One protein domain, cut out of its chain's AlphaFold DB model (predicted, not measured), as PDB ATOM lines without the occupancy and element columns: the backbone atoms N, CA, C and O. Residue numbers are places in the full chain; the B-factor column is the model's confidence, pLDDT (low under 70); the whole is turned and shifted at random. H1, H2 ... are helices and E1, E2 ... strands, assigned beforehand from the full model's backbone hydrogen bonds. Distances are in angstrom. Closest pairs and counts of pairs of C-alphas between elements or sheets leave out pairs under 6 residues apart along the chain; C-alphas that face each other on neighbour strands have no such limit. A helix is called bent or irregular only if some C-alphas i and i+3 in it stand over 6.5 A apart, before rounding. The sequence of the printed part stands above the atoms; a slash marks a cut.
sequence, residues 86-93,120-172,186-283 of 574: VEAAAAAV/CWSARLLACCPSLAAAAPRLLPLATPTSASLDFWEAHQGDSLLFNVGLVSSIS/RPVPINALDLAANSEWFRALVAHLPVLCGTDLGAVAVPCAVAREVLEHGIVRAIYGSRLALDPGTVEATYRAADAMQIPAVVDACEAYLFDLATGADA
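AT A GLANCE: This is residues 86 to 93, 120 to 172 and 186 to 283 of the 574 residues of an uncharacterized protein of Tetradesmus obliquus (UniProt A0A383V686). An elongated body is built round helix H6, which runs through its middle. Toward one end lie the small sheet E3 E2 E4, which H6 covers, and the helical hairpin H4 and H5; toward the other end lie the two-stranded sheet E1 E5 and the helical hairpin H7 and H8, while H1 and H3 pack on H6 from further sides and H2 is the element farthest out. The printed part has 159 residues with eight named helices and five named strands, in the order H1 H2 E1 H3 E2 E3 H4 H5 E4 H6 E5 H7 H8, and its class is mixed, helices and strands. The three-stranded sheet is mixed, in the order E3 E2 E4, and the pair E1 E5 is antiparallel. The whole is compact, with a radius of gyration of the C-alphas of 15.8 A, and spans 51 by 29 by 25 A.

IN THESE COORDINATES: H1 takes residues 86 to 93, and its first C-alpha is at (-2.573, -50.590, -1.209). After a cut come H2, residues 121 to 128, E1, residues 138 to 141, H3, residues 150 to 156, and E2, residues 165 to 169, 13.2 A long. After a second cut follow E3, residues 188 to 190, H4, residues 192 to 198, H5, residues 200 to 208, 12.3 A long, and E4, residues 218 to 222, 12.5 A long. H6, residues 228 to 241, is 17.7 A long and begins at C-alpha 228 (5.839, -36.823, -0.047); it is irregular, but only just, as C-alphas 234 and 237 are 6.6 A apart. E5 takes residues 243 to 246, and H7, residues 251 to 260, is 14.1 A long. H8, residues 264 to 279, is the longest helix at 21.9 A and ends at C-alpha 279 (16.758, -64.176, -8.570).

HOW THE PARTS SIT: H6 and H7 are the hub, touching three helices each. They touch each other about perpendicular, at 78 degrees, with Gly 234 and Thr 254 the closest C-alphas at 5.4 A. H6 is on the sheet E3 E2 E4 at a height of 9.1 A, over E3 and E2, and runs along the strands at 14 degrees to E3 on the local plane; this makes two layers, a helix on one face of a sheet. E2 and E4 are parallel, with N 220 and O 166 at 2.8 A; E3 and E2 are antiparallel, with N 167 and O 188 at 2.8 A. H4 only grazes this sheet, and only just, with residues 192 to 195. The helical hairpin H4 and H5 has a shallow tilt of 33 degrees, only just short of steep, and its closest C-alphas, Ala 196 and Arg 203, are 4.0 A apart. H1 touches H6 at a shallow tilt of 17 degrees, opposite ways, with C-alphas 93 and 229 closest at 6.2 A. H3 touches H6 at a steep tilt of 59 degrees, with C-alphas 150 and 240 closest at 4.7 A. Antiparallel E1 and E5 have N 140 and O 244 at 2.8 A, and the closest C-alphas of E5 and H8, Leu 246 and Cys 270, are 7.5 A apart. The helical hairpin H7 and H8 has a shallow tilt of 31 degrees, with C-alphas 255 and 267 closest at 5.7 A. H2 and H7 only just touch, with 3 pairs of C-alphas within 8 A, the closest being Ser 122 and Glu 252 at 6.3 A. Of the six pairs of touching helices, four are at a shallow tilt, only just mostly aligned packing. Every O i to N i+4 pair is within hydrogen-bond range in H1, H2, H3, H4, H5, H7 and H8, and 8 of 10 are in H6.

THE WHOLE: The C-alphas farthest apart are those of Thr 215 and Ala 281, at 52.8 A. Residues 94 to 119 and 173 to 185 are not printed; the gaps are 14.6 A from C-alpha 93 to C-alpha 120 and 13.2 A from C-alpha 172 to C-alpha 186. Of the links that are printed whole, none is long. The mean pLDDT of the printed part is 77.9, and 37 residues are under 70, among them residues 86 to 93, 128 to 136 and 208 to 218.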
ATOM      1  N   VAL A  86      -4.034 -50.707  -1.317       47.59
ATOM      2  CA  VAL A  86      -2.573 -50.590  -1.209       47.59
ATOM      3  C   VAL A  86      -1.925 -50.692  -2.599       47.59
ATOM      4  O   VAL A  86      -0.969 -49.968  -2.890       47.59
ATOM      5  N   GLU A  87      -2.479 -51.511  -3.497       50.03
ATOM      6  CA  GLU A  87      -2.071 -51.565  -4.904       50.03
ATOM      7  C   GLU A  87      -2.358 -50.247  -5.640       50.03
ATOM      8  O   GLU A  87      -1.494 -49.745  -6.364       50.03
ATOM      9  N   ALA A  88      -3.524 -49.631  -5.416       46.44
ATOM     10  CA  ALA A  88      -3.867 -48.331  -5.994       46.44
ATOM     11  C   ALA A  88      -2.943 -47.205  -5.502       46.44
ATOM     12  O   ALA A  88      -2.562 -46.322  -6.274       46.44
ATOM     13  N   ALA A  89      -2.547 -47.247  -4.229       45.34
ATOM     14  CA  ALA A  89      -1.576 -46.326  -3.655       45.34
ATOM     15  C   ALA A  89      -0.188 -46.468  -4.297       45.34
ATOM     16  O   ALA A  89       0.390 -45.472  -4.729       45.34
ATOM     17  N   ALA A  90       0.330 -47.692  -4.417       43.88
ATOM     18  CA  ALA A  90       1.607 -47.941  -5.082       43.88
ATOM     19  C   ALA A  90       1.569 -47.548  -6.570       43.88
ATOM     20  O   ALA A  90       2.488 -46.889  -7.053       43.88
ATOM     21  N   ALA A  91       0.459 -47.807  -7.272       48.97
ATOM     22  CA  ALA A  91       0.251 -47.339  -8.644       48.97
ATOM     23  C   ALA A  91       0.257 -45.801  -8.764       48.97
ATOM     24  O   ALA A  91       0.784 -45.259  -9.738       48.97
ATOM     25  N   ALA A  92      -0.287 -45.081  -7.776       47.75
ATOM     26  CA  ALA A  92      -0.256 -43.619  -7.742       47.75
ATOM     27  C   ALA A  92       1.167 -43.069  -7.533       47.75
ATOM     28  O   ALA A  92       1.544 -42.090  -8.180       47.75
ATOM     29  N   VAL A  93       1.982 -43.715  -6.689       46.16
ATOM     30  CA  VAL A  93       3.397 -43.343  -6.514       46.16
ATOM     31  C   VAL A  93       4.214 -43.690  -7.769       46.16
ATOM     32  O   VAL A  93       5.014 -42.871  -8.224       46.16
ATOM     33  N   CYS A 120      18.393 -41.782 -11.689       64.31
ATOM     34  CA  CYS A 120      17.300 -42.516 -11.038       64.31
ATOM     35  C   CYS A 120      17.317 -43.979 -11.479       64.31
ATOM     36  O   CYS A 120      17.021 -44.307 -12.633       64.31
ATOM     37  N   TRP A 121      17.725 -44.858 -10.573       72.56
ATOM     38  CA  TRP A 121      17.905 -46.263 -10.877       72.56
ATOM     39  C   TRP A 121      16.562 -46.932 -11.178       72.56
ATOM     40  O   TRP A 121      16.518 -47.843 -11.998       72.56
ATOM     41  N   SER A 122      15.459 -46.402 -10.646       69.38
ATOM     42  CA  SER A 122      14.098 -46.741 -11.069       69.38
ATOM     43  C   SER A 122      13.924 -46.665 -12.594       69.38
ATOM     44  O   SER A 122      13.405 -47.599 -13.203       69.38
ATOM     45  N   ALA A 123      14.449 -45.627 -13.254       68.56
ATOM     46  CA  ALA A 123      14.408 -45.510 -14.712       68.56
ATOM     47  C   ALA A 123      15.303 -46.553 -15.405       68.56
ATOM     48  O   ALA A 123      14.922 -47.097 -16.441       68.56
ATOM     49  N   ARG A 124      16.471 -46.876 -14.828       69.19
ATOM     50  CA  ARG A 124      17.365 -47.932 -15.338       69.19
ATOM     51  C   ARG A 124      16.720 -49.315 -15.218       69.19
ATOM     52  O   ARG A 124      16.750 -50.070 -16.184       69.19
ATOM     53  N   LEU A 125      16.093 -49.628 -14.086       70.19
ATOM     54  CA  LEU A 125      15.335 -50.862 -13.889       70.19
ATOM     55  C   LEU A 125      14.196 -51.003 -14.890       70.19
ATOM     56  O   LEU A 125      14.073 -52.042 -15.534       70.19
ATOM     57  N   LEU A 126      13.370 -49.963 -15.018       73.38
ATOM     58  CA  LEU A 126      12.216 -49.974 -15.912       73.38
ATOM     59  C   LEU A 126      12.646 -50.079 -17.383       73.38
ATOM     60  O   LEU A 126      11.978 -50.747 -18.171       73.38
ATOM     61  N   ALA A 127      13.784 -49.481 -17.752       70.94
ATOM     62  CA  ALA A 127      14.369 -49.621 -19.083       70.94
ATOM     63  C   ALA A 127      14.923 -51.031 -19.340       70.94
ATOM     64  O   ALA A 127      14.779 -51.559 -20.442       70.94
ATOM     65  N   CYS A 128      15.557 -51.641 -18.336       65.44
ATOM     66  CA  CYS A 128      16.128 -52.980 -18.442       65.44
ATOM     67  C   CYS A 128      15.076 -54.087 -18.394       65.44
ATOM     68  O   CYS A 128      15.348 -55.161 -18.918       65.44
ATOM     69  N   CYS A 129      13.900 -53.822 -17.821       64.69
ATOM     70  CA  CYS A 129      12.797 -54.773 -17.755       64.69
ATOM     71  C   CYS A 129      11.434 -54.083 -17.927       64.69
ATOM     72  O   CYS A 129      10.704 -53.865 -16.956       64.69
ATOM     73  N   PRO A 130      11.026 -53.804 -19.177       65.38
ATOM     74  CA  PRO A 130       9.718 -53.219 -19.476       65.38
ATOM     75  C   PRO A 130       8.550 -54.111 -19.030       65.38
ATOM     76  O   PRO A 130       7.466 -53.617 -18.730       65.38
ATOM     77  N   SER A 131       8.775 -55.427 -18.961       61.16
ATOM     78  CA  SER A 131       7.835 -56.423 -18.430       61.16
ATOM     79  C   SER A 131       7.493 -56.184 -16.954       61.16
ATOM     80  O   SER A 131       6.377 -56.478 -16.529       61.16
ATOM     81  N   LEU A 132       8.417 -55.591 -16.190       62.94
ATOM     82  CA  LEU A 132       8.230 -55.245 -14.783       62.94
ATOM     83  C   LEU A 132       7.483 -53.922 -14.587       62.94
ATOM     84  O   LEU A 132       6.870 -53.734 -13.542       62.94
ATOM     85  N   ALA A 133       7.457 -53.035 -15.587       60.69
ATOM     86  CA  ALA A 133       6.677 -51.794 -15.528       60.69
ATOM     87  C   ALA A 133       5.156 -52.047 -15.458       60.69
ATOM     88  O   ALA A 133       4.402 -51.180 -15.029       60.69
ATOM     89  N   ALA A 134       4.711 -53.235 -15.883       57.28
ATOM     90  CA  ALA A 134       3.322 -53.684 -15.816       57.28
ATOM     91  C   ALA A 134       3.050 -54.648 -14.644       57.28
ATOM     92  O   ALA A 134       1.934 -55.158 -14.526       57.28
ATOM     93  N   ALA A 135       4.053 -54.947 -13.810       63.56
ATOM     94  CA  ALA A 135       3.887 -55.853 -12.682       63.56
ATOM     95  C   ALA A 135       3.123 -55.159 -11.547       63.56
ATOM     96  O   ALA A 135       3.444 -54.032 -11.172       63.56
ATOM     97  N   ALA A 136       2.123 -55.851 -10.994       64.56
ATOM     98  CA  ALA A 136       1.397 -55.366  -9.829       64.56
ATOM     99  C   ALA A 136       2.353 -55.187  -8.627       64.56
ATOM    100  O   ALA A 136       3.310 -55.965  -8.487       64.56
ATOM    101  N   PRO A 137       2.107 -54.189  -7.760       77.94
ATOM    102  CA  PRO A 137       2.860 -53.997  -6.527       77.94
ATOM    103  C   PRO A 137       2.877 -55.274  -5.683       77.94
ATOM    104  O   PRO A 137       1.858 -55.943  -5.526       77.94
ATOM    105  N   ARG A 138       4.033 -55.630  -5.117       82.38
ATOM    106  CA  ARG A 138       4.135 -56.772  -4.201       82.38
ATOM    107  C   ARG A 138       3.978 -56.297  -2.769       82.38
ATOM    108  O   ARG A 138       4.722 -55.424  -2.326       82.38
ATOM    109  N   LEU A 139       3.053 -56.918  -2.045       84.94
ATOM    110  CA  LEU A 139       2.844 -56.691  -0.620       84.94
ATOM    111  C   LEU A 139       3.793 -57.561   0.206       84.94
ATOM    112  O   LEU A 139       3.772 -58.788   0.113       84.94
ATOM    113  N   LEU A 140       4.609 -56.920   1.037       86.25
ATOM    114  CA  LEU A 140       5.586 -57.567   1.908       86.25
ATOM    115  C   LEU A 140       5.191 -57.359   3.369       86.25
ATOM    116  O   LEU A 140       4.908 -56.224   3.758       86.25
ATOM    117  N   PRO A 141       5.170 -58.413   4.198       86.44
ATOM    118  CA  PRO A 141       4.873 -58.266   5.614       86.44
ATOM    119  C   PRO A 141       6.011 -57.529   6.330       86.44
ATOM    120  O   PRO A 141       7.187 -57.807   6.099       86.44
ATOM    121  N   LEU A 142       5.653 -56.630   7.243       86.50
ATOM    122  CA  LEU A 142       6.585 -55.917   8.111       86.50
ATOM    123  C   LEU A 142       6.261 -56.203   9.576       86.50
ATOM    124  O   LEU A 142       5.116 -56.102  10.007       86.50
ATOM    125  N   ALA A 143       7.282 -56.516  10.368       77.38
ATOM    126  CA  ALA A 143       7.149 -56.623  11.817       77.38
ATOM    127  C   ALA A 143       7.415 -55.254  12.462       77.38
ATOM    128  O   ALA A 143       8.503 -55.005  12.977       77.38
ATOM    129  N   THR A 144       6.433 -54.354  12.394       77.25
ATOM    130  CA  THR A 144       6.533 -52.987  12.927       77.25
ATOM    131  C   THR A 144       5.681 -52.843  14.192       77.25
ATOM    132  O   THR A 144       4.461 -52.986  14.126       77.25
ATOM    133  N   PRO A 145       6.271 -52.587  15.375       76.38
ATOM    134  CA  PRO A 145       5.491 -52.228  16.557       76.38
ATOM    135  C   PRO A 145       4.830 -50.858  16.360       76.38
ATOM    136  O   PRO A 145       5.523 -49.883  16.060       76.38
ATOM    137  N   THR A 146       3.511 -50.783  16.553       83.00
ATOM    138  CA  THR A 146       2.738 -49.535  16.451       83.00
ATOM    139  C   THR A 146       1.703 -49.384  17.559       83.00
ATOM    140  O   THR A 146       1.197 -50.357  18.119       83.00
ATOM    141  N   SER A 147       1.380 -48.131  17.873       78.75
ATOM    142  CA  SER A 147       0.374 -47.741  18.861       78.75
ATOM    143  C   SER A 147      -1.058 -47.734  18.311       78.75
ATOM    144  O   SER A 147      -2.012 -47.779  19.088       78.75
ATOM    145  N   ALA A 148      -1.218 -47.704  16.984       80.75
ATOM    146  CA  ALA A 148      -2.502 -47.640  16.290       80.75
ATOM    147  C   ALA A 148      -2.512 -48.480  15.000       80.75
ATOM    148  O   ALA A 148      -1.461 -48.891  14.501       80.75
ATOM    149  N   SER A 149      -3.709 -48.723  14.456       87.56
ATOM    150  CA  SER A 149      -3.897 -49.352  13.145       87.56
ATOM    151  C   SER A 149      -3.827 -48.333  12.005       87.56
ATOM    152  O   SER A 149      -4.051 -47.136  12.208       87.56
ATOM    153  N   LEU A 150      -3.591 -48.822  10.784       86.44
ATOM    154  CA  LEU A 150      -3.646 -48.010   9.567       86.44
ATOM    155  C   LEU A 150      -4.986 -47.274   9.406       86.44
ATOM    156  O   LEU A 150      -4.971 -46.067   9.191       86.44
ATOM    157  N   ASP A 151      -6.124 -47.957   9.601       90.25
ATOM    158  CA  ASP A 151      -7.455 -47.331   9.478       90.25
ATOM    159  C   ASP A 151      -7.609 -46.132  10.429       90.25
ATOM    160  O   ASP A 151      -8.208 -45.108  10.092       90.25
ATOM    161  N   PHE A 152      -7.062 -46.254  11.645       89.94
ATOM    162  CA  PHE A 152      -7.087 -45.170  12.619       89.94
ATOM    163  C   PHE A 152      -6.229 -43.998  12.146       89.94
ATOM    164  O   PHE A 152      -6.676 -42.853  12.220       89.94
ATOM    165  N   TRP A 153      -5.027 -44.267  11.634       90.69
ATOM    166  CA  TRP A 153      -4.149 -43.226  11.108       90.69
ATOM    167  C   TRP A 153      -4.773 -42.492   9.914       90.69
ATOM    168  O   TRP A 153      -4.841 -41.264   9.926       90.69
ATOM    169  N   GLU A 154      -5.311 -43.212   8.927       89.88
ATOM    170  CA  GLU A 154      -5.903 -42.612   7.722       89.88
ATOM    171  C   GLU A 154      -7.105 -41.716   8.043       89.88
ATOM    172  O   GLU A 154      -7.243 -40.631   7.470       89.88
ATOM    173  N   ALA A 155      -7.938 -42.129   9.005       88.44
ATOM    174  CA  ALA A 155      -9.085 -41.349   9.466       88.44
ATOM    175  C   ALA A 155      -8.687 -40.075  10.235       88.44
ATOM    176  O   ALA A 155      -9.450 -39.108  10.251       88.44
ATOM    177  N   HIS A 156      -7.500 -40.053  10.853       86.38
ATOM    178  CA  HIS A 156      -7.083 -38.990  11.774       86.38
ATOM    179  C   HIS A 156      -5.821 -38.238  11.342       86.38
ATOM    180  O   HIS A 156      -5.349 -37.387  12.085       86.38
ATOM    181  N   GLN A 157      -5.281 -38.469  10.143       80.31
ATOM    182  CA  GLN A 157      -4.072 -37.792   9.637       80.31
ATOM    183  C   GLN A 157      -4.163 -36.244   9.633       80.31
ATOM    184  O   GLN A 157      -3.166 -35.544   9.493       80.31
ATOM    185  N   GLY A 158      -5.357 -35.663   9.775       76.19
ATOM    186  CA  GLY A 158      -5.534 -34.217   9.949       76.19
ATOM    187  C   GLY A 158      -5.363 -33.706  11.386       76.19
ATOM    188  O   GLY A 158      -5.317 -32.492  11.573       76.19
ATOM    189  N   ASP A 159      -5.300 -34.592  12.379       77.62
ATOM    190  CA  ASP A 159      -5.332 -34.255  13.802       77.62
ATOM    191  C   ASP A 159      -3.917 -34.175  14.399       77.62
ATOM    192  O   ASP A 159      -3.263 -35.180  14.692       77.62
ATOM    193  N   SER A 160      -3.445 -32.945  14.604       67.69
ATOM    194  CA  SER A 160      -2.124 -32.650  15.165       67.69
ATOM    195  C   SER A 160      -1.995 -32.954  16.662       67.69
ATOM    196  O   SER A 160      -0.900 -32.839  17.207       67.69
ATOM    197  N   LEU A 161      -3.087 -33.304  17.356       70.00
ATOM    198  CA  LEU A 161      -3.030 -33.741  18.755       70.00
ATOM    199  C   LEU A 161      -2.683 -35.229  18.874       70.00
ATOM    200  O   LEU A 161      -2.100 -35.638  19.877       70.00
ATOM    201  N   LEU A 162      -3.035 -36.027  17.862       73.62
ATOM    202  CA  LEU A 162      -2.795 -37.473  17.832       73.62
ATOM    203  C   LEU A 162      -1.422 -37.823  17.248       73.62
ATOM    204  O   LEU A 162      -0.807 -38.808  17.653       73.62
ATOM    205  N   PHE A 163      -0.922 -36.991  16.336       82.06
ATOM    206  CA  PHE A 163       0.386 -37.146  15.710       82.06
ATOM    207  C   PHE A 163       1.241 -35.928  16.029       82.06
ATOM    208  O   PHE A 163       0.927 -34.821  15.612       82.06
ATOM    209  N   ASN A 164       2.311 -36.125  16.794       77.06
ATOM    210  CA  ASN A 164       3.156 -35.051  17.322       77.06
ATOM    211  C   ASN A 164       4.372 -34.725  16.436       77.06
ATOM    212  O   ASN A 164       5.053 -33.727  16.677       77.06
ATOM    213  N   VAL A 165       4.637 -35.531  15.403       81.62
ATOM    214  CA  VAL A 165       5.739 -35.334  14.452       81.62
ATOM    215  C   VAL A 165       5.208 -35.273  13.023       81.62
ATOM    216  O   VAL A 165       4.318 -36.030  12.639       81.62
ATOM    217  N   GLY A 166       5.773 -34.371  12.223       85.25
ATOM    218  CA  GLY A 166       5.546 -34.299  10.783       85.25
ATOM    219  C   GLY A 166       6.833 -34.592  10.016       85.25
ATOM    220  O   GLY A 166       7.828 -33.901  10.212       85.25
ATOM    221  N   LEU A 167       6.830 -35.585   9.130       85.56
ATOM    222  CA  LEU A 167       7.972 -35.880   8.264       85.56
ATOM    223  C   LEU A 167       7.974 -34.953   7.049       85.56
ATOM    224  O   LEU A 167       6.955 -34.804   6.370       85.56
ATOM    225  N   VAL A 168       9.130 -34.356   6.767       85.25
ATOM    226  CA  VAL A 168       9.363 -33.504   5.595       85.25
ATOM    227  C   VAL A 168      10.664 -33.940   4.928       85.25
ATOM    228  O   VAL A 168      11.646 -34.228   5.601       85.25
ATOM    229  N   SER A 169      10.681 -34.005   3.605       80.44
ATOM    230  CA  SER A 169      11.874 -34.321   2.812       80.44
ATOM    231  C   SER A 169      12.849 -33.134   2.780       80.44
ATOM    232  O   SER A 169      12.415 -31.978   2.747       80.44
ATOM    233  N   SER A 170      14.166 -33.377   2.789       66.25
ATOM    234  CA  SER A 170      15.182 -32.318   2.724       66.25
ATOM    235  C   SER A 170      15.298 -31.716   1.306       66.25
ATOM    236  O   SER A 170      16.288 -31.931   0.619       66.25
ATOM    237  N   ILE A 171      14.301 -30.905   0.924       56.16
ATOM    238  CA  ILE A 171      14.308 -29.827  -0.093       56.16
ATOM    239  C   ILE A 171      14.220 -30.217  -1.592       56.16
ATOM    240  O   ILE A 171      15.115 -30.839  -2.150       56.16
ATOM    241  N   SER A 172      13.229 -29.621  -2.282       41.94
ATOM    242  CA  SER A 172      13.372 -29.026  -3.631       41.94
ATOM    243  C   SER A 172      12.658 -27.658  -3.727       41.94
ATOM    244  O   SER A 172      11.722 -27.437  -4.485       41.94
ATOM    245  N   ARG A 186       3.294 -30.260   2.584       74.00
ATOM    246  CA  ARG A 186       2.533 -30.591   3.792       74.00
ATOM    247  C   ARG A 186       3.217 -31.768   4.510       74.00
ATOM    248  O   ARG A 186       3.341 -32.823   3.880       74.00
ATOM    249  N   PRO A 187       3.617 -31.632   5.789       82.56
ATOM    250  CA  PRO A 187       4.266 -32.713   6.527       82.56
ATOM    251  C   PRO A 187       3.403 -33.976   6.582       82.56
ATOM    252  O   PRO A 187       2.174 -33.885   6.652       82.56
ATOM    253  N   VAL A 188       4.040 -35.149   6.567       87.19
ATOM    254  CA  VAL A 188       3.348 -36.429   6.771       87.19
ATOM    255  C   VAL A 188       3.269 -36.711   8.278       87.19
ATOM    256  O   VAL A 188       4.315 -36.851   8.912       87.19
ATOM    257  N   PRO A 189       2.066 -36.766   8.871       88.50
ATOM    258  CA  PRO A 189       1.881 -36.894  10.315       88.50
ATOM    259  C   PRO A 189       2.211 -38.310  10.803       88.50
ATOM    260  O   PRO A 189       1.770 -39.296  10.215       88.50
ATOM    261  N   ILE A 190       2.944 -38.428  11.908       88.06
ATOM    262  CA  ILE A 190       3.224 -39.702  12.580       88.06
ATOM    263  C   ILE A 190       3.491 -39.490  14.078       88.06
ATOM    264  O   ILE A 190       3.870 -38.404  14.518       88.06
ATOM    265  N   ASN A 191       3.270 -40.530  14.883       86.44
ATOM    266  CA  ASN A 191       3.581 -40.508  16.304       86.44
ATOM    267  C   ASN A 191       5.084 -40.762  16.516       86.44
ATOM    268  O   ASN A 191       5.645 -41.743  16.023       86.44
ATOM    269  N   ALA A 192       5.735 -39.890  17.283       84.06
ATOM    270  CA  ALA A 192       7.146 -39.993  17.636       84.06
ATOM    271  C   ALA A 192       7.499 -41.330  18.307       84.06
ATOM    272  O   ALA A 192       8.592 -41.850  18.090       84.06
ATOM    273  N   LEU A 193       6.586 -41.889  19.111       85.06
ATOM    274  CA  LEU A 193       6.800 -43.173  19.783       85.06
ATOM    275  C   LEU A 193       6.840 -44.333  18.787       85.06
ATOM    276  O   LEU A 193       7.694 -45.208  18.915       85.06
ATOM    277  N   ASP A 194       5.979 -44.304  17.769       88.75
ATOM    278  CA  ASP A 194       5.953 -45.326  16.720       88.75
ATOM    279  C   ASP A 194       7.202 -45.233  15.835       88.75
ATOM    280  O   ASP A 194       7.817 -46.250  15.517       88.75
ATOM    281  N   LEU A 195       7.675 -44.019  15.525       87.38
ATOM    282  CA  LEU A 195       8.976 -43.831  14.871       87.38
ATOM    283  C   LEU A 195      10.142 -44.348  15.726       87.38
ATOM    284  O   LEU A 195      10.999 -45.069  15.222       87.38
ATOM    285  N   ALA A 196      10.178 -44.022  17.020       87.00
ATOM    286  CA  ALA A 196      11.234 -44.454  17.942       87.00
ATOM    287  C   ALA A 196      11.241 -45.973  18.199       87.00
ATOM    288  O   ALA A 196      12.284 -46.561  18.513       87.00
ATOM    289  N   ALA A 197      10.084 -46.625  18.072       87.94
ATOM    290  CA  ALA A 197       9.979 -48.075  18.144       87.94
ATOM    291  C   ALA A 197      10.621 -48.751  16.918       87.94
ATOM    292  O   ALA A 197      11.199 -49.827  17.055       87.94
ATOM    293  N   ASN A 198      10.589 -48.090  15.755       89.69
ATOM    294  CA  ASN A 198      11.052 -48.629  14.475       89.69
ATOM    295  C   ASN A 198      12.429 -48.101  14.012       89.69
ATOM    296  O   ASN A 198      13.004 -48.660  13.081       89.69
ATOM    297  N   SER A 199      12.978 -47.060  14.651       90.38
ATOM    298  CA  SER A 199      14.277 -46.462  14.311       90.38
ATOM    299  C   SER A 199      15.052 -46.027  15.555       90.38
ATOM    300  O   SER A 199      14.554 -45.280  16.402       90.38
ATOM    301  N   GLU A 200      16.309 -46.467  15.657       87.00
ATOM    302  CA  GLU A 200      17.197 -46.084  16.761       87.00
ATOM    303  C   GLU A 200      17.591 -44.608  16.700       87.00
ATOM    304  O   GLU A 200      17.688 -43.950  17.739       87.00
ATOM    305  N   TRP A 201      17.752 -44.070  15.489       85.12
ATOM    306  CA  TRP A 201      18.001 -42.650  15.267       85.12
ATOM    307  C   TRP A 201      16.868 -41.794  15.835       85.12
ATOM    308  O   TRP A 201      17.113 -40.857  16.598       85.12
ATOM    309  N   PHE A 202      15.617 -42.169  15.554       84.88
ATOM    310  CA  PHE A 202      14.458 -41.494  16.131       84.88
ATOM    311  C   PHE A 202      14.325 -41.731  17.634       84.88
ATOM    312  O   PHE A 202      13.947 -40.813  18.358       84.88
ATOM    313  N   ARG A 203      14.678 -42.917  18.136       86.81
ATOM    314  CA  ARG A 203      14.703 -43.188  19.581       86.81
ATOM    315  C   ARG A 203      15.658 -42.248  20.313       86.81
ATOM    316  O   ARG A 203      15.287 -41.696  21.346       86.81
ATOM    317  N   ALA A 204      16.847 -42.024  19.758       82.44
ATOM    318  CA  ALA A 204      17.801 -41.052  20.279       82.44
ATOM    319  C   ALA A 204      17.259 -39.616  20.171       82.44
ATOM    320  O   ALA A 204      17.350 -38.853  21.131       82.44
ATOM    321  N   LEU A 205      16.636 -39.261  19.041       76.44
ATOM    322  CA  LEU A 205      16.021 -37.947  18.839       76.44
ATOM    323  C   LEU A 205      14.943 -37.656  19.898       76.44
ATOM    324  O   LEU A 205      14.974 -36.609  20.540       76.44
ATOM    325  N   VAL A 206      14.033 -38.602  20.134       76.00
ATOM    326  CA  VAL A 206      12.953 -38.488  21.128       76.00
ATOM    327  C   VAL A 206      13.500 -38.451  22.558       76.00
ATOM    328  O   VAL A 206      12.998 -37.688  23.379       76.00
ATOM    329  N   ALA A 207      14.553 -39.214  22.862       74.25
ATOM    330  CA  ALA A 207      15.186 -39.203  24.183       74.25
ATOM    331  C   ALA A 207      15.907 -37.879  24.507       74.25
ATOM    332  O   ALA A 207      16.050 -37.528  25.679       74.25
ATOM    333  N   HIS A 208      16.361 -37.142  23.487       64.38
ATOM    334  CA  HIS A 208      17.147 -35.913  23.641       64.38
ATOM    335  C   HIS A 208      16.389 -34.616  23.322       64.38
ATOM    336  O   HIS A 208      16.900 -33.536  23.622       64.38
ATOM    337  N   LEU A 209      15.168 -34.689  22.781       60.97
ATOM    338  CA  LEU A 209      14.285 -33.536  22.597       60.97
ATOM    339  C   LEU A 209      13.072 -33.603  23.539       60.97
ATOM    340  O   LEU A 209      12.057 -34.203  23.190       60.97
ATOM    341  N   PRO A 210      13.081 -32.849  24.657       54.50
ATOM    342  CA  PRO A 210      11.868 -32.552  25.427       54.50
ATOM    343  C   PRO A 210      10.793 -31.780  24.627       54.50
ATOM    344  O   PRO A 210       9.720 -31.508  25.152       54.50
ATOM    345  N   VAL A 211      11.098 -31.368  23.385       48.88
ATOM    346  CA  VAL A 211      10.435 -30.282  22.636       48.88
ATOM    347  C   VAL A 211       9.602 -30.773  21.440       48.88
ATOM    348  O   VAL A 211       8.903 -29.981  20.825       48.88
ATOM    349  N   LEU A 212       9.561 -32.076  21.135       51.84
ATOM    350  CA  LEU A 212       8.618 -32.597  20.121       51.84
ATOM    351  C   LEU A 212       7.157 -32.634  20.620       51.84
ATOM    352  O   LEU A 212       6.254 -33.047  19.903       51.84
ATOM    353  N   CYS A 213       6.918 -32.214  21.864       45.84
ATOM    354  CA  CYS A 213       5.605 -32.137  22.494       45.84
ATOM    355  C   CYS A 213       5.255 -30.664  22.749       45.84
ATOM    356  O   CYS A 213       5.492 -30.149  23.839       45.84
ATOM    357  N   GLY A 214       4.726 -29.965  21.742       40.91
ATOM    358  CA  GLY A 214       4.351 -28.560  21.906       40.91
ATOM    359  C   GLY A 214       3.698 -27.929  20.683       40.91
ATOM    360  O   GLY A 214       4.371 -27.262  19.913       40.91
ATOM    361  N   THR A 215       2.379 -28.114  20.567       41.19
ATOM    362  CA  THR A 215       1.370 -27.318  19.825       41.19
ATOM    363  C   THR A 215       1.509 -27.069  18.316       41.19
ATOM    364  O   THR A 215       0.477 -26.866  17.689       41.19
ATOM    365  N   ASP A 216       2.688 -27.191  17.716       49.66
ATOM    366  CA  ASP A 216       2.893 -27.237  16.266       49.66
ATOM    367  C   ASP A 216       3.645 -28.538  15.949       49.66
ATOM    368  O   ASP A 216       4.576 -28.889  16.674       49.66
ATOM    369  N   LEU A 217       3.224 -29.292  14.921       54.22
ATOM    370  CA  LEU A 217       3.870 -30.553  14.523       54.22
ATOM    371  C   LEU A 217       5.393 -30.375  14.511       54.22
ATOM    372  O   LEU A 217       5.909 -29.571  13.733       54.22
ATOM    373  N   GLY A 218       6.111 -31.130  15.349       65.19
ATOM    374  CA  GLY A 218       7.565 -31.147  15.311       65.19
ATOM    375  C   GLY A 218       7.996 -31.644  13.936       65.19
ATOM    376  O   GLY A 218       7.860 -32.830  13.638       65.19
ATOM    377  N   ALA A 219       8.434 -30.739  13.064       74.81
ATOM    378  CA  ALA A 219       8.825 -31.102  11.712       74.81
ATOM    379  C   ALA A 219      10.208 -31.754  11.753       74.81
ATOM    380  O   ALA A 219      11.188 -31.123  12.154       74.81
ATOM    381  N   VAL A 220      10.290 -33.013  11.331       77.88
ATOM    382  CA  VAL A 220      11.559 -33.719  11.176       77.88
ATOM    383  C   VAL A 220      11.905 -33.766   9.700       77.88
ATOM    384  O   VAL A 220      11.192 -34.368   8.894       77.88
ATOM    385  N   ALA A 221      13.017 -33.119   9.358       77.75
ATOM    386  CA  ALA A 221      13.594 -33.193   8.030       77.75
ATOM    387  C   ALA A 221      14.303 -34.544   7.855       77.75
ATOM    388  O   ALA A 221      15.286 -34.830   8.539       77.75
ATOM    389  N   VAL A 222      13.805 -35.366   6.936       79.88
ATOM    390  CA  VAL A 222      14.475 -36.582   6.475       79.88
ATOM    391  C   VAL A 222      15.634 -36.149   5.576       79.88
ATOM    392  O   VAL A 222      15.384 -35.401   4.630       79.88
ATOM    393  N   PRO A 223      16.883 -36.588   5.830       77.44
ATOM    394  CA  PRO A 223      18.066 -36.168   5.074       77.44
ATOM    395  C   PRO A 223      18.160 -36.886   3.714       77.44
ATOM    396  O   PRO A 223      19.185 -37.461   3.362       77.44
ATOM    397  N   CYS A 224      17.056 -36.905   2.972       77.69
ATOM    398  CA  CYS A 224      16.928 -37.494   1.653       77.69
ATOM    399  C   CYS A 224      15.837 -36.747   0.879       77.69
ATOM    400  O   CYS A 224      14.757 -36.493   1.417       77.69
ATOM    401  N   ALA A 225      16.123 -36.402  -0.376       79.12
ATOM    402  CA  ALA A 225      15.176 -35.750  -1.269       79.12
ATOM    403  C   ALA A 225      14.245 -36.797  -1.904       79.12
ATOM    404  O   ALA A 225      14.553 -37.383  -2.938       79.12
ATOM    405  N   VAL A 226      13.102 -37.041  -1.266       78.88
ATOM    406  CA  VAL A 226      12.043 -37.934  -1.766       78.88
ATOM    407  C   VAL A 226      10.698 -37.223  -1.874       78.88
ATOM    408  O   VAL A 226      10.456 -36.214  -1.204       78.88
ATOM    409  N   ALA A 227       9.821 -37.755  -2.726       82.31
ATOM    410  CA  ALA A 227       8.444 -37.295  -2.847       82.31
ATOM    411  C   ALA A 227       7.665 -37.550  -1.546       82.31
ATOM    412  O   ALA A 227       7.933 -38.514  -0.819       82.31
ATOM    413  N   ARG A 228       6.676 -36.701  -1.252       84.12
ATOM    414  CA  ARG A 228       5.839 -36.823  -0.047       84.12
ATOM    415  C   ARG A 228       5.131 -38.177  -0.005       84.12
ATOM    416  O   ARG A 228       5.000 -38.768   1.060       84.12
ATOM    417  N   GLU A 229       4.720 -38.674  -1.162       85.19
ATOM    418  CA  GLU A 229       4.018 -39.939  -1.347       85.19
ATOM    419  C   GLU A 229       4.878 -41.135  -0.926       85.19
ATOM    420  O   GLU A 229       4.354 -42.102  -0.385       85.19
ATOM    421  N   VAL A 230       6.203 -41.057  -1.090       87.00
ATOM    422  CA  VAL A 230       7.137 -42.099  -0.630       87.00
ATOM    423  C   VAL A 230       7.195 -42.130   0.895       87.00
ATOM    424  O   VAL A 230       7.172 -43.204   1.489       87.00
ATOM    425  N   LEU A 231       7.212 -40.963   1.546       88.50
ATOM    426  CA  LEU A 231       7.134 -40.885   3.007       88.50
ATOM    427  C   LEU A 231       5.772 -41.379   3.506       88.50
ATOM    428  O   LEU A 231       5.705 -42.137   4.469       88.50
ATOM    429  N   GLU A 232       4.687 -40.982   2.845       89.50
ATOM    430  CA  GLU A 232       3.332 -41.375   3.222       89.50
ATOM    431  C   GLU A 232       3.110 -42.883   3.053       89.50
ATOM    432  O   GLU A 232       2.826 -43.573   4.029       89.50
ATOM    433  N   HIS A 233       3.269 -43.409   1.841       84.88
ATOM    434  CA  HIS A 233       2.927 -44.789   1.507       84.88
ATOM    435  C   HIS A 233       4.060 -45.775   1.802       84.88
ATOM    436  O   HIS A 233       3.808 -46.845   2.352       84.88
ATOM    437  N   GLY A 234       5.301 -45.411   1.474       84.81
ATOM    438  CA  GLY A 234       6.467 -46.282   1.633       84.81
ATOM    439  C   GLY A 234       6.980 -46.379   3.070       84.81
ATOM    440  O   GLY A 234       7.600 -47.377   3.424       84.81
ATOM    441  N   ILE A 235       6.709 -45.375   3.916       91.38
ATOM    442  CA  ILE A 235       7.171 -45.359   5.313       91.38
ATOM    443  C   ILE A 235       6.000 -45.389   6.298       91.38
ATOM    444  O   ILE A 235       5.864 -46.347   7.055       91.38
ATOM    445  N   VAL A 236       5.145 -44.361   6.320       91.00
ATOM    446  CA  VAL A 236       4.145 -44.206   7.393       91.00
ATOM    447  C   VAL A 236       3.048 -45.264   7.313       91.00
ATOM    448  O   VAL A 236       2.798 -45.961   8.300       91.00
ATOM    449  N   ARG A 237       2.431 -45.447   6.140       89.75
ATOM    450  CA  ARG A 237       1.437 -46.513   5.949       89.75
ATOM    451  C   ARG A 237       2.053 -47.896   6.112       89.75
ATOM    452  O   ARG A 237       1.394 -48.777   6.650       89.75
ATOM    453  N   ALA A 238       3.322 -48.064   5.739       88.62
ATOM    454  CA  ALA A 238       4.035 -49.318   5.932       88.62
ATOM    455  C   ALA A 238       4.194 -49.681   7.418       88.62
ATOM    456  O   ALA A 238       3.947 -50.822   7.812       88.62
ATOM    457  N   ILE A 239       4.528 -48.692   8.254       90.62
ATOM    458  CA  ILE A 239       4.627 -48.850   9.708       90.62
ATOM    459  C   ILE A 239       3.262 -49.212  10.307       90.62
ATOM    460  O   ILE A 239       3.160 -50.250  10.957       90.62
ATOM    461  N   TYR A 240       2.213 -48.416  10.066       90.25
ATOM    462  CA  TYR A 240       0.883 -48.634  10.668       90.25
ATOM    463  C   TYR A 240       0.093 -49.806  10.080       90.25
ATOM    464  O   TYR A 240      -0.777 -50.363  10.752       90.25
ATOM    465  N   GLY A 241       0.363 -50.168   8.829       86.69
ATOM    466  CA  GLY A 241      -0.258 -51.302   8.154       86.69
ATOM    467  C   GLY A 241       0.468 -52.625   8.379       86.69
ATOM    468  O   GLY A 241      -0.070 -53.667   8.011       86.69
ATOM    469  N   SER A 242       1.687 -52.601   8.939       87.06
ATOM    470  CA  SER A 242       2.569 -53.775   9.052       87.06
ATOM    471  C   SER A 242       2.750 -54.520   7.718       87.06
ATOM    472  O   SER A 242       2.965 -55.734   7.676       87.06
ATOM    473  N   ARG A 243       2.631 -53.792   6.604       88.31
ATOM    474  CA  ARG A 243       2.743 -54.287   5.231       88.31
ATOM    475  C   ARG A 243       3.280 -53.176   4.340       88.31
ATOM    476  O   ARG A 243       2.844 -52.039   4.459       88.31
ATOM    477  N   LEU A 244       4.176 -53.512   3.425       89.62
ATOM    478  CA  LEU A 244       4.776 -52.584   2.474       89.62
ATOM    479  C   LEU A 244       4.455 -53.023   1.050       89.62
ATOM    480  O   LEU A 244       4.792 -54.143   0.674       89.62
ATOM    481  N   ALA A 245       3.837 -52.150   0.257       88.00
ATOM    482  CA  ALA A 245       3.754 -52.354  -1.185       88.00
ATOM    483  C   ALA A 245       4.998 -51.791  -1.862       88.00
ATOM    484  O   ALA A 245       5.304 -50.610  -1.707       88.00
ATOM    485  N   LEU A 246       5.688 -52.641  -2.618       87.19
ATOM    486  CA  LEU A 246       6.820 -52.249  -3.448       87.19
ATOM    487  C   LEU A 246       6.571 -52.592  -4.908       87.19
ATOM    488  O   LEU A 246       6.113 -53.686  -5.250       87.19
ATOM    489  N   ASP A 247       6.969 -51.670  -5.768       83.88
ATOM    490  CA  ASP A 247       7.060 -51.855  -7.205       83.88
ATOM    491  C   ASP A 247       8.424 -51.335  -7.712       83.88
ATOM    492  O   ASP A 247       9.146 -50.646  -6.977       83.88
ATOM    493  N   PRO A 248       8.819 -51.654  -8.958       78.75
ATOM    494  CA  PRO A 248      10.124 -51.263  -9.494       78.75
ATOM    495  C   PRO A 248      10.339 -49.743  -9.587       78.75
ATOM    496  O   PRO A 248      11.482 -49.288  -9.579       78.75
ATOM    497  N   GLY A 249       9.263 -48.956  -9.687       78.25
ATOM    498  CA  GLY A 249       9.317 -47.497  -9.759       78.25
ATOM    499  C   GLY A 249       9.501 -46.831  -8.394       78.25
ATOM    500  O   GLY A 249      10.090 -45.752  -8.316       78.25
ATOM    501  N   THR A 250       9.043 -47.475  -7.318       81.06
ATOM    502  CA  THR A 250       8.989 -46.890  -5.966       81.06
ATOM    503  C   THR A 250      10.018 -47.457  -4.994       81.06
ATOM    504  O   THR A 250      10.355 -46.797  -4.003       81.06
ATOM    505  N   VAL A 251      10.560 -48.650  -5.269       85.88
ATOM    506  CA  VAL A 251      11.465 -49.350  -4.345       85.88
ATOM    507  C   VAL A 251      12.737 -48.567  -4.031       85.88
ATOM    508  O   VAL A 251      13.146 -48.540  -2.877       85.88
ATOM    509  N   GLU A 252      13.335 -47.865  -4.997       84.75
ATOM    510  CA  GLU A 252      14.550 -47.077  -4.749       84.75
ATOM    511  C   GLU A 252      14.298 -45.910  -3.794       84.75
ATOM    512  O   GLU A 252      15.027 -45.730  -2.819       84.75
ATOM    513  N   ALA A 253      13.265 -45.109  -4.062       84.00
ATOM    514  CA  ALA A 253      12.955 -43.950  -3.234       84.00
ATOM    515  C   ALA A 253      12.560 -44.384  -1.816       84.00
ATOM    516  O   ALA A 253      13.001 -43.778  -0.839       84.00
ATOM    517  N   THR A 254      11.795 -45.475  -1.707       89.25
ATOM    518  CA  THR A 254      11.416 -46.077  -0.422       89.25
ATOM    519  C   THR A 254      12.643 -46.585   0.330       89.25
ATOM    520  O   THR A 254      12.801 -46.279   1.510       89.25
ATOM    521  N   TYR A 255      13.560 -47.272  -0.360       89.00
ATOM    522  CA  TYR A 255      14.824 -47.738   0.204       89.00
ATOM    523  C   TYR A 255      15.654 -46.575   0.752       89.00
ATOM    524  O   TYR A 255      16.050 -46.589   1.915       89.00
ATOM    525  N   ARG A 256      15.902 -45.541  -0.067       86.38
ATOM    526  CA  ARG A 256      16.711 -44.378   0.332       86.38
ATOM    527  C   ARG A 256      16.081 -43.621   1.500       86.38
ATOM    528  O   ARG A 256      16.803 -43.171   2.384       86.38
ATOM    529  N   ALA A 257      14.754 -43.475   1.519       88.88
ATOM    530  CA  ALA A 257      14.044 -42.853   2.635       88.88
ATOM    531  C   ALA A 257      14.178 -43.680   3.922       88.88
ATOM    532  O   ALA A 257      14.535 -43.135   4.965       88.88
ATOM    533  N   ALA A 258      13.943 -44.992   3.844       91.25
ATOM    534  CA  ALA A 258      14.045 -45.898   4.985       91.25
ATOM    535  C   ALA A 258      15.466 -45.955   5.552       91.25
ATOM    536  O   ALA A 258      15.642 -45.955   6.770       91.25
ATOM    537  N   ASP A 259      16.473 -45.951   4.683       89.44
ATOM    538  CA  ASP A 259      17.874 -45.934   5.075       89.44
ATOM    539  C   ASP A 259      18.275 -44.611   5.745       89.44
ATOM    540  O   ASP A 259      18.843 -44.610   6.837       89.44
ATOM    541  N   ALA A 260      17.882 -43.476   5.157       88.19
ATOM    542  CA  ALA A 260      18.103 -42.151   5.736       88.19
ATOM    543  C   ALA A 260      17.431 -41.990   7.112       88.19
ATOM    544  O   ALA A 260      17.953 -41.303   7.988       88.19
ATOM    545  N   MET A 261      16.281 -42.638   7.307       87.88
ATOM    546  CA  MET A 261      15.541 -42.672   8.571       87.88
ATOM    547  C   MET A 261      15.995 -43.794   9.519       87.88
ATOM    548  O   MET A 261      15.513 -43.855  10.653       87.88
ATOM    549  N   GLN A 262      16.905 -44.668   9.078       90.62
ATOM    550  CA  GLN A 262      17.367 -45.862   9.792       90.62
ATOM    551  C   GLN A 262      16.211 -46.741  10.287       90.62
ATOM    552  O   GLN A 262      16.109 -47.017  11.481       90.62
ATOM    553  N   ILE A 263      15.320 -47.147   9.379       91.69
ATOM    554  CA  ILE A 263      14.197 -48.058   9.655       91.69
ATOM    555  C   ILE A 263      14.544 -49.447   9.088       91.69
ATOM    556  O   ILE A 263      14.250 -49.715   7.918       91.69
ATOM    557  N   PRO A 264      15.159 -50.355   9.873       90.06
ATOM    558  CA  PRO A 264      15.758 -51.578   9.338       90.06
ATOM    559  C   PRO A 264      14.729 -52.524   8.723       90.06
ATOM    560  O   PRO A 264      14.985 -53.090   7.672       90.06
ATOM    561  N   ALA A 265      13.532 -52.631   9.313       90.19
ATOM    562  CA  ALA A 265      12.483 -53.516   8.807       90.19
ATOM    563  C   ALA A 265      12.051 -53.166   7.370       90.19
ATOM    564  O   ALA A 265      11.802 -54.060   6.564       90.19
ATOM    565  N   VAL A 266      11.988 -51.871   7.037       91.94
ATOM    566  CA  VAL A 266      11.638 -51.411   5.684       91.94
ATOM    567  C   VAL A 266      12.818 -51.615   4.733       91.94
ATOM    568  O   VAL A 266      12.614 -52.092   3.621       91.94
ATOM    569  N   VAL A 267      14.050 -51.336   5.180       90.69
ATOM    570  CA  VAL A 267      15.270 -51.615   4.398       90.69
ATOM    571  C   VAL A 267      15.365 -53.103   4.052       90.69
ATOM    572  O   VAL A 267      15.526 -53.441   2.882       90.69
ATOM    573  N   ASP A 268      15.191 -53.989   5.032       89.38
ATOM    574  CA  ASP A 268      15.236 -55.442   4.851       89.38
ATOM    575  C   ASP A 268      14.143 -55.932   3.890       89.38
ATOM    576  O   ASP A 268      14.407 -56.787   3.044       89.38
ATOM    577  N   ALA A 269      12.930 -55.373   3.969       90.69
ATOM    578  CA  ALA A 269      11.852 -55.690   3.034       90.69
ATOM    579  C   ALA A 269      12.178 -55.231   1.606       90.69
ATOM    580  O   ALA A 269      11.964 -55.986   0.655       90.69
ATOM    581  N   CYS A 270      12.749 -54.034   1.437       90.75
ATOM    582  CA  CYS A 270      13.225 -53.586   0.135       90.75
ATOM    583  C   CYS A 270      14.368 -54.473  -0.389       90.75
ATOM    584  O   CYS A 270      14.339 -54.853  -1.555       90.75
ATOM    585  N   GLU A 271      15.342 -54.869   0.439       90.81
ATOM    586  CA  GLU A 271      16.405 -55.800   0.023       90.81
ATOM    587  C   GLU A 271      15.857 -57.172  -0.370       90.81
ATOM    588  O   GLU A 271      16.309 -57.742  -1.363       90.81
ATOM    589  N   ALA A 272      14.880 -57.698   0.374       89.19
ATOM    590  CA  ALA A 272      14.217 -58.956   0.052       89.19
ATOM    591  C   ALA A 272      13.489 -58.869  -1.296       89.19
ATOM    592  O   ALA A 272      13.685 -59.726  -2.152       89.19
ATOM    593  N   TYR A 273      12.737 -57.788  -1.528       89.12
ATOM    594  CA  TYR A 273      12.092 -57.532  -2.816       89.12
ATOM    595  C   TYR A 273      13.095 -57.490  -3.967       89.12
ATOM    596  O   TYR A 273      12.893 -58.136  -4.991       89.12
ATOM    597  N   LEU A 274      14.183 -56.735  -3.799       88.56
ATOM    598  CA  LEU A 274      15.232 -56.590  -4.805       88.56
ATOM    599  C   LEU A 274      15.929 -57.923  -5.087       88.56
ATOM    600  O   LEU A 274      16.179 -58.261  -6.244       88.56
ATOM    601  N   PHE A 275      16.208 -58.701  -4.043       90.06
ATOM    602  CA  PHE A 275      16.787 -60.029  -4.176       90.06
ATOM    603  C   PHE A 275      15.850 -60.981  -4.932       90.06
ATOM    604  O   PHE A 275      16.285 -61.653  -5.868       90.06
ATOM    605  N   ASP A 276      14.563 -60.997  -4.587       88.50
ATOM    606  CA  ASP A 276      13.552 -61.813  -5.264       88.50
ATOM    607  C   ASP A 276      13.353 -61.382  -6.721       88.50
ATOM    608  O   ASP A 276      13.145 -62.219  -7.602       88.50
ATOM    609  N   LEU A 277      13.438 -60.080  -6.998       85.88
ATOM    610  CA  LEU A 277      13.386 -59.537  -8.353       85.88
ATOM    611  C   LEU A 277      14.576 -60.016  -9.190       85.88
ATOM    612  O   LEU A 277      14.411 -60.412 -10.340       85.88
ATOM    613  N   ALA A 278      15.770 -59.997  -8.598       86.62
ATOM    614  CA  ALA A 278      17.007 -60.368  -9.268       86.62
ATOM    615  C   ALA A 278      17.177 -61.881  -9.447       86.62
ATOM    616  O   ALA A 278      17.899 -62.276 -10.355       86.62
ATOM    617  N   THR A 279      16.559 -62.711  -8.600       87.62
ATOM    618  CA  THR A 279      16.758 -64.176  -8.570       87.62
ATOM    619  C   THR A 279      15.526 -64.991  -8.971       87.62
ATOM    620  O   THR A 279      15.588 -66.222  -9.023       87.62
ATOM    621  N   GLY A 280      14.404 -64.328  -9.264       81.75
ATOM    622  CA  GLY A 280      13.165 -64.967  -9.698       81.75
ATOM    623  C   GLY A 280      13.326 -65.816 -10.966       81.75
ATOM    624  O   GLY A 280      14.244 -65.624 -11.760       81.75
ATOM    625  N   ALA A 281      12.402 -66.756 -11.183       71.00
ATOM    626  CA  ALA A 281      12.451 -67.680 -12.325       71.00
ATOM    627  C   ALA A 281      12.440 -66.970 -13.694       71.00
ATOM    628  O   ALA A 281      13.034 -67.471 -14.646       71.00
ATOM    629  N   ASP A 282      11.804 -65.799 -13.756       69.94
ATOM    630  CA  ASP A 282      11.694 -64.958 -14.950       69.94
ATOM    631  C   ASP A 282      12.681 -63.775 -14.931       69.94
ATOM    632  O   ASP A 282      12.525 -62.824 -15.696       69.94
ATOM    633  N   ALA A 283      13.682 -63.792 -14.041       74.75
ATOM    634  CA  ALA A 283      14.635 -62.697 -13.920       74.75
ATOM    635  C   ALA A 283      15.499 -62.578 -15.184       74.75
ATOM    636  O   ALA A 283      16.296 -63.458 -15.524       74.75
TER     637      ALA A 283